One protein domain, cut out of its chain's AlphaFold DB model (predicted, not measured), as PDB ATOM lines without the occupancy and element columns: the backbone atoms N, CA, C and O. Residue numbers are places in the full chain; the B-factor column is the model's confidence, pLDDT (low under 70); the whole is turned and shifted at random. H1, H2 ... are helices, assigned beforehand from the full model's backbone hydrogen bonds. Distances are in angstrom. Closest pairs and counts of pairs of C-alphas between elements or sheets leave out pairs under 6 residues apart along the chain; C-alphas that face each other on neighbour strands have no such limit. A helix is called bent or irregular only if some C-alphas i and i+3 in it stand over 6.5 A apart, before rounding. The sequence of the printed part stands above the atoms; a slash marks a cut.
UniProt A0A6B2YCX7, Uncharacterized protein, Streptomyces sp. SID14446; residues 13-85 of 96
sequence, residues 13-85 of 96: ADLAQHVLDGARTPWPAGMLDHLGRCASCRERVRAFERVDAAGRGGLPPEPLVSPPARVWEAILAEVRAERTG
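This is residues 13 to 85 of the 96 residues of an uncharacterized protein of Streptomyces sp. SID14446 (UniProt A0A6B2YCX7). A small body of three helices, with H1 packed over the long H3 and H2 turning a corner near the beginning of H3, is followed by a free arm, in which the end of H3, an extended link and the lone helix H4 reach away from the body. Residues 54 to 85 make this arm, and H4 packs on no other helix. The printed part has 73 residues with four named helices, H1, H2, H3 and H4 along the chain, and no named strand; its class is all helix. The whole is extended, with a radius of gyration of the C-alphas of 17.5 A, and flat, spanning 47 by 40 by 15 A.

H1 is residues 13 to 24, beginning with C-alpha 13 at (22.938, 34.523, -61.089), and measures 16.7 A from first to last C-alpha. It is irregular: C-alphas 20 and 23 are 9.1 A apart. H2 is residues 29 to 37, 12.8 A long. H3, the longest helix with 19 residues, is residues 39 to 57 and 26.9 A long, with C-alpha 39 at (32.021, 19.726, -62.198). H4 is residues 69 to 84, 22.9 A long, ending with C-alpha 84 at (9.229, 20.130, -26.271).

H1 touches H3, with residues 15 to 20 of H1 and 44 to 52 of H3 alone. Their closest C-alphas, those of Ala 16 and Phe 48, are 6.0 A apart. The two run the same way at a steep tilt of 58 degrees. H1 and H2 are apart. H2 and H3 are close but not clearly touching, with the C-alphas of Leu 35 and Arg 42 closest at 5.8 A. Their lines are about perpendicular, but only just, at 72 degrees. H4 is apart from H1, H2 and H3. In H2, H3 and H4 every O i to N i+4 pair is within hydrogen-bond range; in H1 6 of 8 are.

The two C-alphas farthest apart are those of Arg 37 and Ala 69, at 47.5 A. Residues 54 to 85, of which 54 to 57 belong to H3 and 69 to 84 belong to H4, stand free. The body without them has 41 residues and spans 25 by 20 by 15 A, with a radius of gyration of 9.7 A. The links from H1 to H2 and from H2 to H3 are tight, and the link from H3 to H4, 11 residues, is long. The printed part has no cut. The mean pLDDT of the printed part is 91.9, and one residue, Gly 85, is under 70.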
ATOM      1  N   ALA A  13      23.827  33.775 -61.976       94.50
ATOM      2  CA  ALA A  13      22.938  34.523 -61.089       94.50
ATOM      3  C   ALA A  13      22.041  33.593 -60.261       94.50
ATOM      4  O   ALA A  13      21.917  33.788 -59.058       94.50
ATOM      5  N   ASP A  14      21.503  32.539 -60.878       93.69
ATOM      6  CA  ASP A  14      20.669  31.555 -60.185       93.69
ATOM      7  C   ASP A  14      21.486  30.800 -59.127       93.69
ATOM      8  O   ASP A  14      21.043  30.634 -57.993       93.69
ATOM      9  N   LEU A  15      22.718  30.395 -59.464       95.25
ATOM     10  CA  LEU A  15      23.618  29.746 -58.506       95.25
ATOM     11  C   LEU A  15      23.957  30.668 -57.328       95.25
ATOM     12  O   LEU A  15      23.944  30.221 -56.185       95.25
ATOM     13  N   ALA A  16      24.263  31.939 -57.602       96.06
ATOM     14  CA  ALA A  16      24.568  32.920 -56.567       96.06
ATOM     15  C   ALA A  16      23.356  33.166 -55.659       96.06
ATOM     16  O   ALA A  16      23.499  33.149 -54.440       96.06
ATOM     17  N   GLN A  17      22.163  33.324 -56.239       94.94
ATOM     18  CA  GLN A  17      20.921  33.513 -55.496       94.94
ATOM     19  C   GLN A  17      20.652  32.335 -54.553       94.94
ATOM     20  O   GLN A  17      20.410  32.544 -53.367       94.94
ATOM     21  N   HIS A  18      20.775  31.098 -55.042       95.38
ATOM     22  CA  HIS A  18      20.590  29.909 -54.209       95.38
ATOM     23  C   HIS A  18      21.601  29.827 -53.059       95.38
ATOM     24  O   HIS A  18      21.227  29.463 -51.944       95.38
ATOM     25  N   VAL A  19      22.866  30.190 -53.299       95.69
ATOM     26  CA  VAL A  19      23.880  30.234 -52.236       95.69
ATOM     27  C   VAL A  19      23.535  31.291 -51.179       95.69
ATOM     28  O   VAL A  19      23.588  30.991 -49.990       95.69
ATOM     29  N   LEU A  20      23.133  32.496 -51.589       94.94
ATOM     30  CA  LEU A  20      22.782  33.591 -50.673       94.94
ATOM     31  C   LEU A  20      21.508  33.305 -49.857       94.94
ATOM     32  O   LEU A  20      21.414  33.664 -48.675       94.94
ATOM     33  N   ASP A  21      20.524  32.652 -50.477       93.81
ATOM     34  CA  ASP A  21      19.283  32.247 -49.819       93.81
ATOM     35  C   ASP A  21      19.501  31.098 -48.826       93.81
ATOM     36  O   ASP A  21      18.812  31.025 -47.800       93.81
ATOM     37  N   GLY A  22      20.477  30.230 -49.101       90.44
ATOM     38  CA  GLY A  22      20.847  29.104 -48.256       90.44
ATOM     39  C   GLY A  22      19.670  28.155 -48.016       90.44
ATOM     40  O   GLY A  22      18.933  27.792 -48.930       90.44
ATOM     41  N   ALA A  23      19.458  27.765 -46.756       87.38
ATOM     42  CA  ALA A  23      18.423  26.798 -46.379       87.38
ATOM     43  C   ALA A  23      16.976  27.269 -46.641       87.38
ATOM     44  O   ALA A  23      16.062  26.447 -46.605       87.38
ATOM     45  N   ARG A  24      16.752  28.565 -46.905       89.38
ATOM     46  CA  ARG A  24      15.411  29.107 -47.191       89.38
ATOM     47  C   ARG A  24      14.887  28.699 -48.564       89.38
ATOM     48  O   ARG A  24      13.675  28.609 -48.736       89.38
ATOM     49  N   THR A  25      15.784  28.435 -49.512       91.19
ATOM     50  CA  THR A  25      15.420  28.121 -50.895       91.19
ATOM     51  C   THR A  25      16.083  26.806 -51.300       91.19
ATOM     52  O   THR A  25      17.209  26.816 -51.806       91.19
ATOM     53  N   PRO A  26      15.417  25.653 -51.088       90.75
ATOM     54  CA  PRO A  26      15.968  24.372 -51.500       90.75
ATOM     55  C   PRO A  26      16.185  24.339 -53.015       90.75
ATOM     56  O   PRO A  26      15.434  24.931 -53.794       90.75
ATOM     57  N   TRP A  27      17.218  23.616 -53.438       91.31
ATOM     58  CA  TRP A  27      17.538  23.472 -54.851       91.31
ATOM     59  C   TRP A  27      16.426  22.728 -55.604       91.31
ATOM     60  O   TRP A  27      15.995  21.657 -55.164       91.31
ATOM     61  N   PRO A  28      16.001  23.216 -56.782       91.62
ATOM     62  CA  PRO A  28      15.125  22.461 -57.664       91.62
ATOM     63  C   PRO A  28      15.775  21.135 -58.084       91.62
ATOM     64  O   PRO A  28      16.967  21.092 -58.399       91.62
ATOM     65  N   ALA A  29      14.986  20.058 -58.173       90.38
ATOM     66  CA  ALA A  29      15.494  18.715 -58.480       90.38
ATOM     67  C   ALA A  29      16.333  18.653 -59.775       90.38
ATOM     68  O   ALA A  29      17.384  18.017 -59.799       90.38
ATOM     69  N   GLY A  30      15.927  19.371 -60.828       90.12
ATOM     70  CA  GLY A  30      16.682  19.430 -62.086       90.12
ATOM     71  C   GLY A  30      18.047  20.123 -61.962       90.12
ATOM     72  O   GLY A  30      19.000  19.736 -62.634       90.12
ATOM     73  N   MET A  31      18.178  21.108 -61.066       91.62
ATOM     74  CA  MET A  31      19.473  21.736 -60.784       91.62
ATOM     75  C   MET A  31      20.368  20.812 -59.961       91.62
ATOM     76  O   MET A  31      21.557  20.721 -60.253       91.62
ATOM     77  N   LEU A  32      19.812  20.083 -58.987       93.56
ATOM     78  CA  LEU A  32      20.561  19.076 -58.224       93.56
ATOM     79  C   LEU A  32      21.125  17.980 -59.133       93.56
ATOM     80  O   LEU A  32      22.308  17.656 -59.043       93.56
ATOM     81  N   ASP A  33      20.310  17.461 -60.049       94.12
ATOM     82  CA  ASP A  33      20.734  16.462 -61.034       94.12
ATOM     83  C   ASP A  33      21.839  16.999 -61.969       94.12
ATOM     84  O   ASP A  33      22.810  16.308 -62.298       94.12
ATOM     85  N   HIS A  34      21.759  18.273 -62.363       94.50
ATOM     86  CA  HIS A  34      22.841  18.925 -63.101       94.50
ATOM     87  C   HIS A  34      24.117  19.063 -62.257       94.50
ATOM     88  O   HIS A  34      25.198  18.704 -62.723       94.50
ATOM     89  N   LEU A  35      24.020  19.545 -61.014       94.50
ATOM     90  CA  LEU A  35      25.162  19.702 -60.107       94.50
ATOM     91  C   LEU A  35      25.822  18.357 -59.781       94.50
ATOM     92  O   LEU A  35      27.046  18.297 -59.654       94.50
ATOM     93  N   GLY A  36      25.060  17.262 -59.739       96.06
ATOM     94  CA  GLY A  36      25.603  15.908 -59.614       96.06
ATOM     95  C   GLY A  36      26.552  15.539 -60.761       96.06
ATOM     96  O   GLY A  36      27.583  14.902 -60.541       96.06
ATOM     97  N   ARG A  37      26.280  16.020 -61.978       95.69
ATOM     98  CA  ARG A  37      27.018  15.643 -63.197       95.69
ATOM     99  C   ARG A  37      28.042  16.684 -63.661       95.69
ATOM    100  O   ARG A  37      29.067  16.317 -64.225       95.69
ATOM    101  N   CYS A  38      27.821  17.972 -63.400       96.88
ATOM    102  CA  CYS A  38      28.649  19.057 -63.928       96.88
ATOM    103  C   CYS A  38      29.663  19.596 -62.904       96.88
ATOM    104  O   CYS A  38      29.319  20.378 -62.016       96.88
ATOM    105  N   ALA A  39      30.944  19.250 -63.073       96.75
ATOM    106  CA  ALA A  39      32.021  19.726 -62.198       96.75
ATOM    107  C   ALA A  39      32.196  21.256 -62.221       96.75
ATOM    108  O   ALA A  39      32.356  21.864 -61.168       96.75
ATOM    109  N   SER A  40      32.096  21.890 -63.394       96.25
ATOM    110  CA  SER A  40      32.237  23.350 -63.543       96.25
ATOM    111  C   SER A  40      31.180  24.125 -62.741       96.25
ATOM    112  O   SER A  40      31.501  25.078 -62.031       96.25
ATOM    113  N   CYS A  41      29.920  23.677 -62.773       96.56
ATOM    114  CA  CYS A  41      28.861  24.302 -61.981       96.56
ATOM    115  C   CYS A  41      29.062  24.084 -60.477       96.56
ATOM    116  O   CYS A  41      28.839  25.017 -59.712       96.56
ATOM    117  N   ARG A  42      29.553  22.911 -60.047       97.12
ATOM    118  CA  ARG A  42      29.914  22.690 -58.635       97.12
ATOM    119  C   ARG A  42      31.036  23.610 -58.171       97.12
ATOM    120  O   ARG A  42      30.935  24.180 -57.092       97.12
ATOM    121  N   GLU A  43      32.081  23.782 -58.975       98.19
ATOM    122  CA  GLU A  43      33.176  24.700 -58.636       98.19
ATOM    123  C   GLU A  43      32.695  26.148 -58.530       98.19
ATOM    124  O   GLU A  43      33.119  26.885 -57.639       98.19
ATOM    125  N   ARG A  44      31.746  26.549 -59.380       97.75
ATOM    126  CA  ARG A  44      31.126  27.871 -59.294       97.75
ATOM    127  C   ARG A  44      30.293  28.048 -58.022       97.75
ATOM    128  O   ARG A  44      30.426  29.080 -57.373       97.75
ATOM    129  N   VAL A  45      29.499  27.047 -57.634       97.62
ATOM    130  CA  VAL A  45      28.769  27.059 -56.350       97.62
ATOM    131  C   VAL A  45      29.748  27.196 -55.184       97.62
ATOM    132  O   VAL A  45      29.610  28.121 -54.392       97.62
ATOM    133  N   ARG A  46      30.815  26.385 -55.150       98.12
ATOM    134  CA  ARG A  46      31.875  26.476 -54.127       98.12
ATOM    135  C   ARG A  46      32.528  27.855 -54.070       98.12
ATOM    136  O   ARG A  46      32.901  28.323 -52.998       98.12
ATOM    137  N   ALA A  47      32.720  28.505 -55.218       97.94
ATOM    138  CA  ALA A  47      33.261  29.858 -55.268       97.94
ATOM    139  C   ALA A  47      32.308  30.872 -54.626       97.94
ATOM    140  O   ALA A  47      32.756  31.687 -53.821       97.94
ATOM    141  N   PHE A  48      31.009  30.793 -54.921       97.81
ATOM    142  CA  PHE A  48      30.011  31.650 -54.284       97.81
ATOM    143  C   PHE A  48      29.862  31.363 -52.788       97.81
ATOM    144  O   PHE A  48      29.780  32.310 -52.017       97.81
ATOM    145  N   GLU A  49      29.920  30.102 -52.355       96.50
ATOM    146  CA  GLU A  49      29.883  29.732 -50.930       96.50
ATOM    147  C   GLU A  49      31.045  30.359 -50.149       96.50
ATOM    148  O   GLU A  49      30.851  30.862 -49.045       96.50
ATOM    149  N   ARG A  50      32.254  30.399 -50.732       96.25
ATOM    150  CA  ARG A  50      33.398  31.091 -50.111       96.25
ATOM    151  C   ARG A  50      33.160  32.593 -49.975       96.25
ATOM    152  O   ARG A  50      33.549  33.172 -48.964       96.25
ATOM    153  N   VAL A  51      32.548  33.219 -50.981       95.25
ATOM    154  CA  VAL A  51      32.225  34.652 -50.950       95.25
ATOM    155  C   VAL A  51      31.130  34.947 -49.921       95.25
ATOM    156  O   VAL A  51      31.291  35.881 -49.143       95.25
ATOM    157  N   ASP A  52      30.064  34.144 -49.861       94.88
ATOM    158  CA  ASP A  52      29.007  34.273 -48.846       94.88
ATOM    159  C   ASP A  52      29.581  34.114 -47.429       94.88
ATOM    160  O   ASP A  52      29.353  34.968 -46.574       94.88
ATOM    161  N   ALA A  53      30.416  33.094 -47.201       92.00
ATOM    162  CA  ALA A  53      31.077  32.887 -45.915       92.00
ATOM    163  C   ALA A  53      31.968  34.077 -45.518       92.00
ATOM    164  O   ALA A  53      31.911  34.537 -44.376       92.00
ATOM    165  N   ALA A  54      32.758  34.611 -46.457       90.62
ATOM    166  CA  ALA A  54      33.578  35.798 -46.221       90.62
ATOM    167  C   ALA A  54      32.721  37.039 -45.913       90.62
ATOM    168  O   ALA A  54      33.046  37.796 -45.002       90.62
ATOM    169  N   GLY A  55      31.606  37.221 -46.626       89.50
ATOM    170  CA  GLY A  55      30.668  38.320 -46.398       89.50
ATOM    171  C   GLY A  55      29.987  38.249 -45.031       89.50
ATOM    172  O   GLY A  55      29.867  39.267 -44.358       89.50
ATOM    173  N   ARG A  56      29.588  37.051 -44.584       86.94
ATOM    174  CA  ARG A  56      28.959  36.839 -43.267       86.94
ATOM    175  C   ARG A  56      29.932  36.957 -42.098       86.94
ATOM    176  O   ARG A  56      29.521  37.363 -41.017       86.94
ATOM    177  N   GLY A  57      31.186  36.551 -42.294       84.69
ATOM    178  CA  GLY A  57      32.232  36.624 -41.269       84.69
ATOM    179  C   GLY A  57      32.899  37.996 -41.151       84.69
ATOM    180  O   GLY A  57      33.586  38.253 -40.163       84.69
ATOM    181  N   GLY A  58      32.723  38.869 -42.145       83.00
ATOM    182  CA  GLY A  58      33.272  40.221 -42.133       83.00
ATOM    183  C   GLY A  58      32.609  41.102 -41.075       83.00
ATOM    184  O   GLY A  58      31.388  41.085 -40.911       83.00
ATOM    185  N   LEU A  59      33.412  41.907 -40.372       73.44
ATOM    186  CA  LEU A  59      32.879  42.954 -39.506       73.44
ATOM    187  C   LEU A  59      32.288  44.059 -40.400       73.44
ATOM    188  O   LEU A  59      33.004  44.567 -41.270       73.44
ATOM    189  N   PRO A  60      31.010  44.433 -40.230       77.19
ATOM    190  CA  PRO A  60      30.456  45.558 -40.962       77.19
ATOM    191  C   PRO A  60      31.206  46.848 -40.592       77.19
ATOM    192  O   PRO A  60      31.689  46.971 -39.464       77.19
ATOM    193  N   PRO A  61      31.314  47.811 -41.526       76.50
ATOM    194  CA  PRO A  61      32.000  49.078 -41.269       76.50
ATOM    195  C   PRO A  61      31.323  49.885 -40.156       76.50
ATOM    196  O   PRO A  61      31.989  50.624 -39.440       76.50
ATOM    197  N   GLU A  62      30.013  49.693 -39.985       81.75
ATOM    198  CA  GLU A  62      29.220  50.301 -38.925       81.75
ATOM    199  C   GLU A  62      28.843  49.265 -37.857       81.75
ATOM    200  O   GLU A  62      28.576  48.103 -38.194       81.75
ATOM    201  N   PRO A  63      28.757  49.663 -36.573       81.19
ATOM    202  CA  PRO A  63      28.292  48.784 -35.513       81.19
ATOM    203  C   PRO A  63      26.890  48.248 -35.811       81.19
ATOM    204  O   PRO A  63      25.960  49.004 -36.098       81.19
ATOM    205  N   LEU A  64      26.713  46.932 -35.686       82.25
ATOM    206  CA  LEU A  64      25.384  46.337 -35.755       82.25
ATOM    207  C   LEU A  64      24.546  46.805 -34.568       82.25
ATOM    208  O   LEU A  64      24.970  46.734 -33.411       82.25
ATOM    209  N   VAL A  65      23.317  47.230 -34.852       87.12
ATOM    210  CA  VAL A  65      22.338  47.514 -33.808       87.12
ATOM    211  C   VAL A  65      21.969  46.196 -33.139       87.12
ATOM    212  O   VAL A  65      21.436  45.287 -33.777       87.12
ATOM    213  N   SER A  66      22.252  46.090 -31.842       87.06
ATOM    214  CA  SER A  66      21.838  44.928 -31.060       87.06
ATOM    215  C   SER A  66      20.307  44.868 -30.989       87.06
ATOM    216  O   SER A  66      19.679  45.872 -30.634       87.06
ATOM    217  N   PRO A  67      19.681  43.715 -31.296       90.69
ATOM    218  CA  PRO A  67      18.243  43.560 -31.138       90.69
ATOM    219  C   PRO A  67      17.815  43.795 -29.678       90.69
ATOM    220  O   PRO A  67      18.541  43.406 -28.759       90.69
ATOM    221  N   PRO A  68      16.632  44.385 -29.427       95.81
ATOM    222  CA  PRO A  68      16.112  44.541 -28.072       95.81
ATOM    223  C   PRO A  68      15.910  43.196 -27.362       95.81
ATOM    224  O   PRO A  68      15.519  42.221 -28.001       95.81
ATOM    225  N   ALA A  69      16.064  43.162 -26.032       95.69
ATOM    226  CA  ALA A  69      15.984  41.934 -25.224       95.69
ATOM    227  C   ALA A  69      14.733  41.076 -25.502       95.69
ATOM    228  O   ALA A  69      14.847  39.870 -25.705       95.69
ATOM    229  N   ARG A  70      13.562  41.715 -25.638       95.81
ATOM    230  CA  ARG A  70      12.282  41.053 -25.955       95.81
ATOM    231  C   ARG A  70      12.315  40.177 -27.218       95.81
ATOM    232  O   ARG A  70      11.573  39.208 -27.309       95.81
ATOM    233  N   VAL A  71      13.155  40.518 -28.202       97.38
ATOM    234  CA  VAL A  71      13.311  39.734 -29.439       97.38
ATOM    235  C   VAL A  71      14.019  38.417 -29.132       97.38
ATOM    236  O   VAL A  71      13.579  37.361 -29.573       97.38
ATOM    237  N   TRP A  72      15.077  38.463 -28.322       94.88
ATOM    238  CA  TRP A  72      15.796  37.264 -27.898       94.88
ATOM    239  C   TRP A  72      14.958  36.375 -26.985       94.88
ATOM    240  O   TRP A  72      14.972  35.158 -27.144       94.88
ATOM    241  N   GLU A  73      14.199  36.969 -26.067       97.00
ATOM    242  CA  GLU A  73      13.268  36.240 -25.200       97.00
ATOM    243  C   GLU A  73      12.227  35.461 -26.015       97.00
ATOM    244  O   GLU A  73      12.006  34.280 -25.745       97.00
ATOM    245  N   ALA A  74      11.648  36.088 -27.046       96.56
ATOM    246  CA  ALA A  74      10.696  35.443 -27.948       96.56
ATOM    247  C   ALA A  74      11.334  34.284 -28.735       96.56
ATOM    248  O   ALA A  74      10.806  33.173 -28.711       96.56
ATOM    249  N   ILE A  75      12.509  34.496 -29.342       95.62
ATOM    250  CA  ILE A  75      13.241  33.444 -30.072       95.62
ATOM    251  C   ILE A  75      13.544  32.253 -29.150       95.62
ATOM    252  O   ILE A  75      13.351  31.097 -29.521       95.62
ATOM    253  N   LEU A  76      14.004  32.515 -27.923       95.62
ATOM    254  CA  LEU A  76      14.287  31.457 -26.954       95.62
ATOM    255  C   LEU A  76      13.025  30.687 -26.551       95.62
ATOM    256  O   LEU A  76      13.106  29.478 -26.326       95.62
ATOM    257  N   ALA A  77      11.877  31.359 -26.441       95.69
ATOM    258  CA  ALA A  77      10.603  30.707 -26.166       95.69
ATOM    259  C   ALA A  77      10.187  29.773 -27.317       95.69
ATOM    260  O   ALA A  77       9.829  28.625 -27.053       95.69
ATOM    261  N   GLU A  78      10.316  30.215 -28.570       95.44
ATOM    262  CA  GLU A  78      10.012  29.405 -29.760       95.44
ATOM    263  C   GLU A  78      10.923  28.174 -29.866       95.44
ATOM    264  O   GLU A  78      10.435  27.047 -29.944       95.44
ATOM    265  N   VAL A  79      12.244  28.352 -29.737       95.00
ATOM    266  CA  VAL A  79      13.213  27.240 -29.777       95.00
ATOM    267  C   VAL A  79      12.946  26.215 -28.668       95.00
ATOM    268  O   VAL A  79      13.122  25.010 -28.863       95.00
ATOM    269  N   ARG A  80      12.524  26.660 -27.478       94.88
ATOM    270  CA  ARG A  80      12.128  25.748 -26.392       94.88
ATOM    271  C   ARG A  80      10.856  24.987 -26.750       94.88
ATOM    272  O   ARG A  80      10.833  23.772 -26.565       94.88
ATOM    273  N   ALA A  81       9.846  25.675 -27.281       92.25
ATOM    274  CA  ALA A  81       8.583  25.070 -27.682       92.25
ATOM    275  C   ALA A  81       8.793  23.964 -28.730       92.25
ATOM    276  O   ALA A  81       8.315  22.846 -28.524       92.25
ATOM    277  N   GLU A  82       9.588  24.223 -29.776       90.62
ATOM    278  CA  GLU A  82       9.941  23.239 -30.814       90.62
ATOM    279  C   GLU A  82      10.576  21.970 -30.228       90.62
ATOM    280  O   GLU A  82      10.220  20.853 -30.605       90.62
ATOM    281  N   ARG A  83      11.482  22.124 -29.253       86.94
ATOM    282  CA  ARG A  83      12.176  20.996 -28.604       86.94
ATOM    283  C   ARG A  83      11.276  20.183 -27.675       86.94
ATOM    284  O   ARG A  83      11.583  19.025 -27.407       86.94
ATOM    285  N   THR A  84      10.199  20.781 -27.170       83.44
ATOM    286  CA  THR A  84       9.229  20.130 -26.271       83.44
ATOM    287  C   THR A  84       7.999  19.563 -26.988       83.44
ATOM    288  O   THR A  84       7.137  18.973 -26.337       83.44
ATOM    289  N   GLY A  85       7.906  19.713 -28.315       65.62
ATOM    290  CA  GLY A  85       6.816  19.164 -29.125       65.62
ATOM    291  C   GLY A  85       6.746  17.623 -29.107       65.62
ATOM    292  O   GLY A  85       7.731  16.949 -28.790       65.62
TER     293      GLY A  85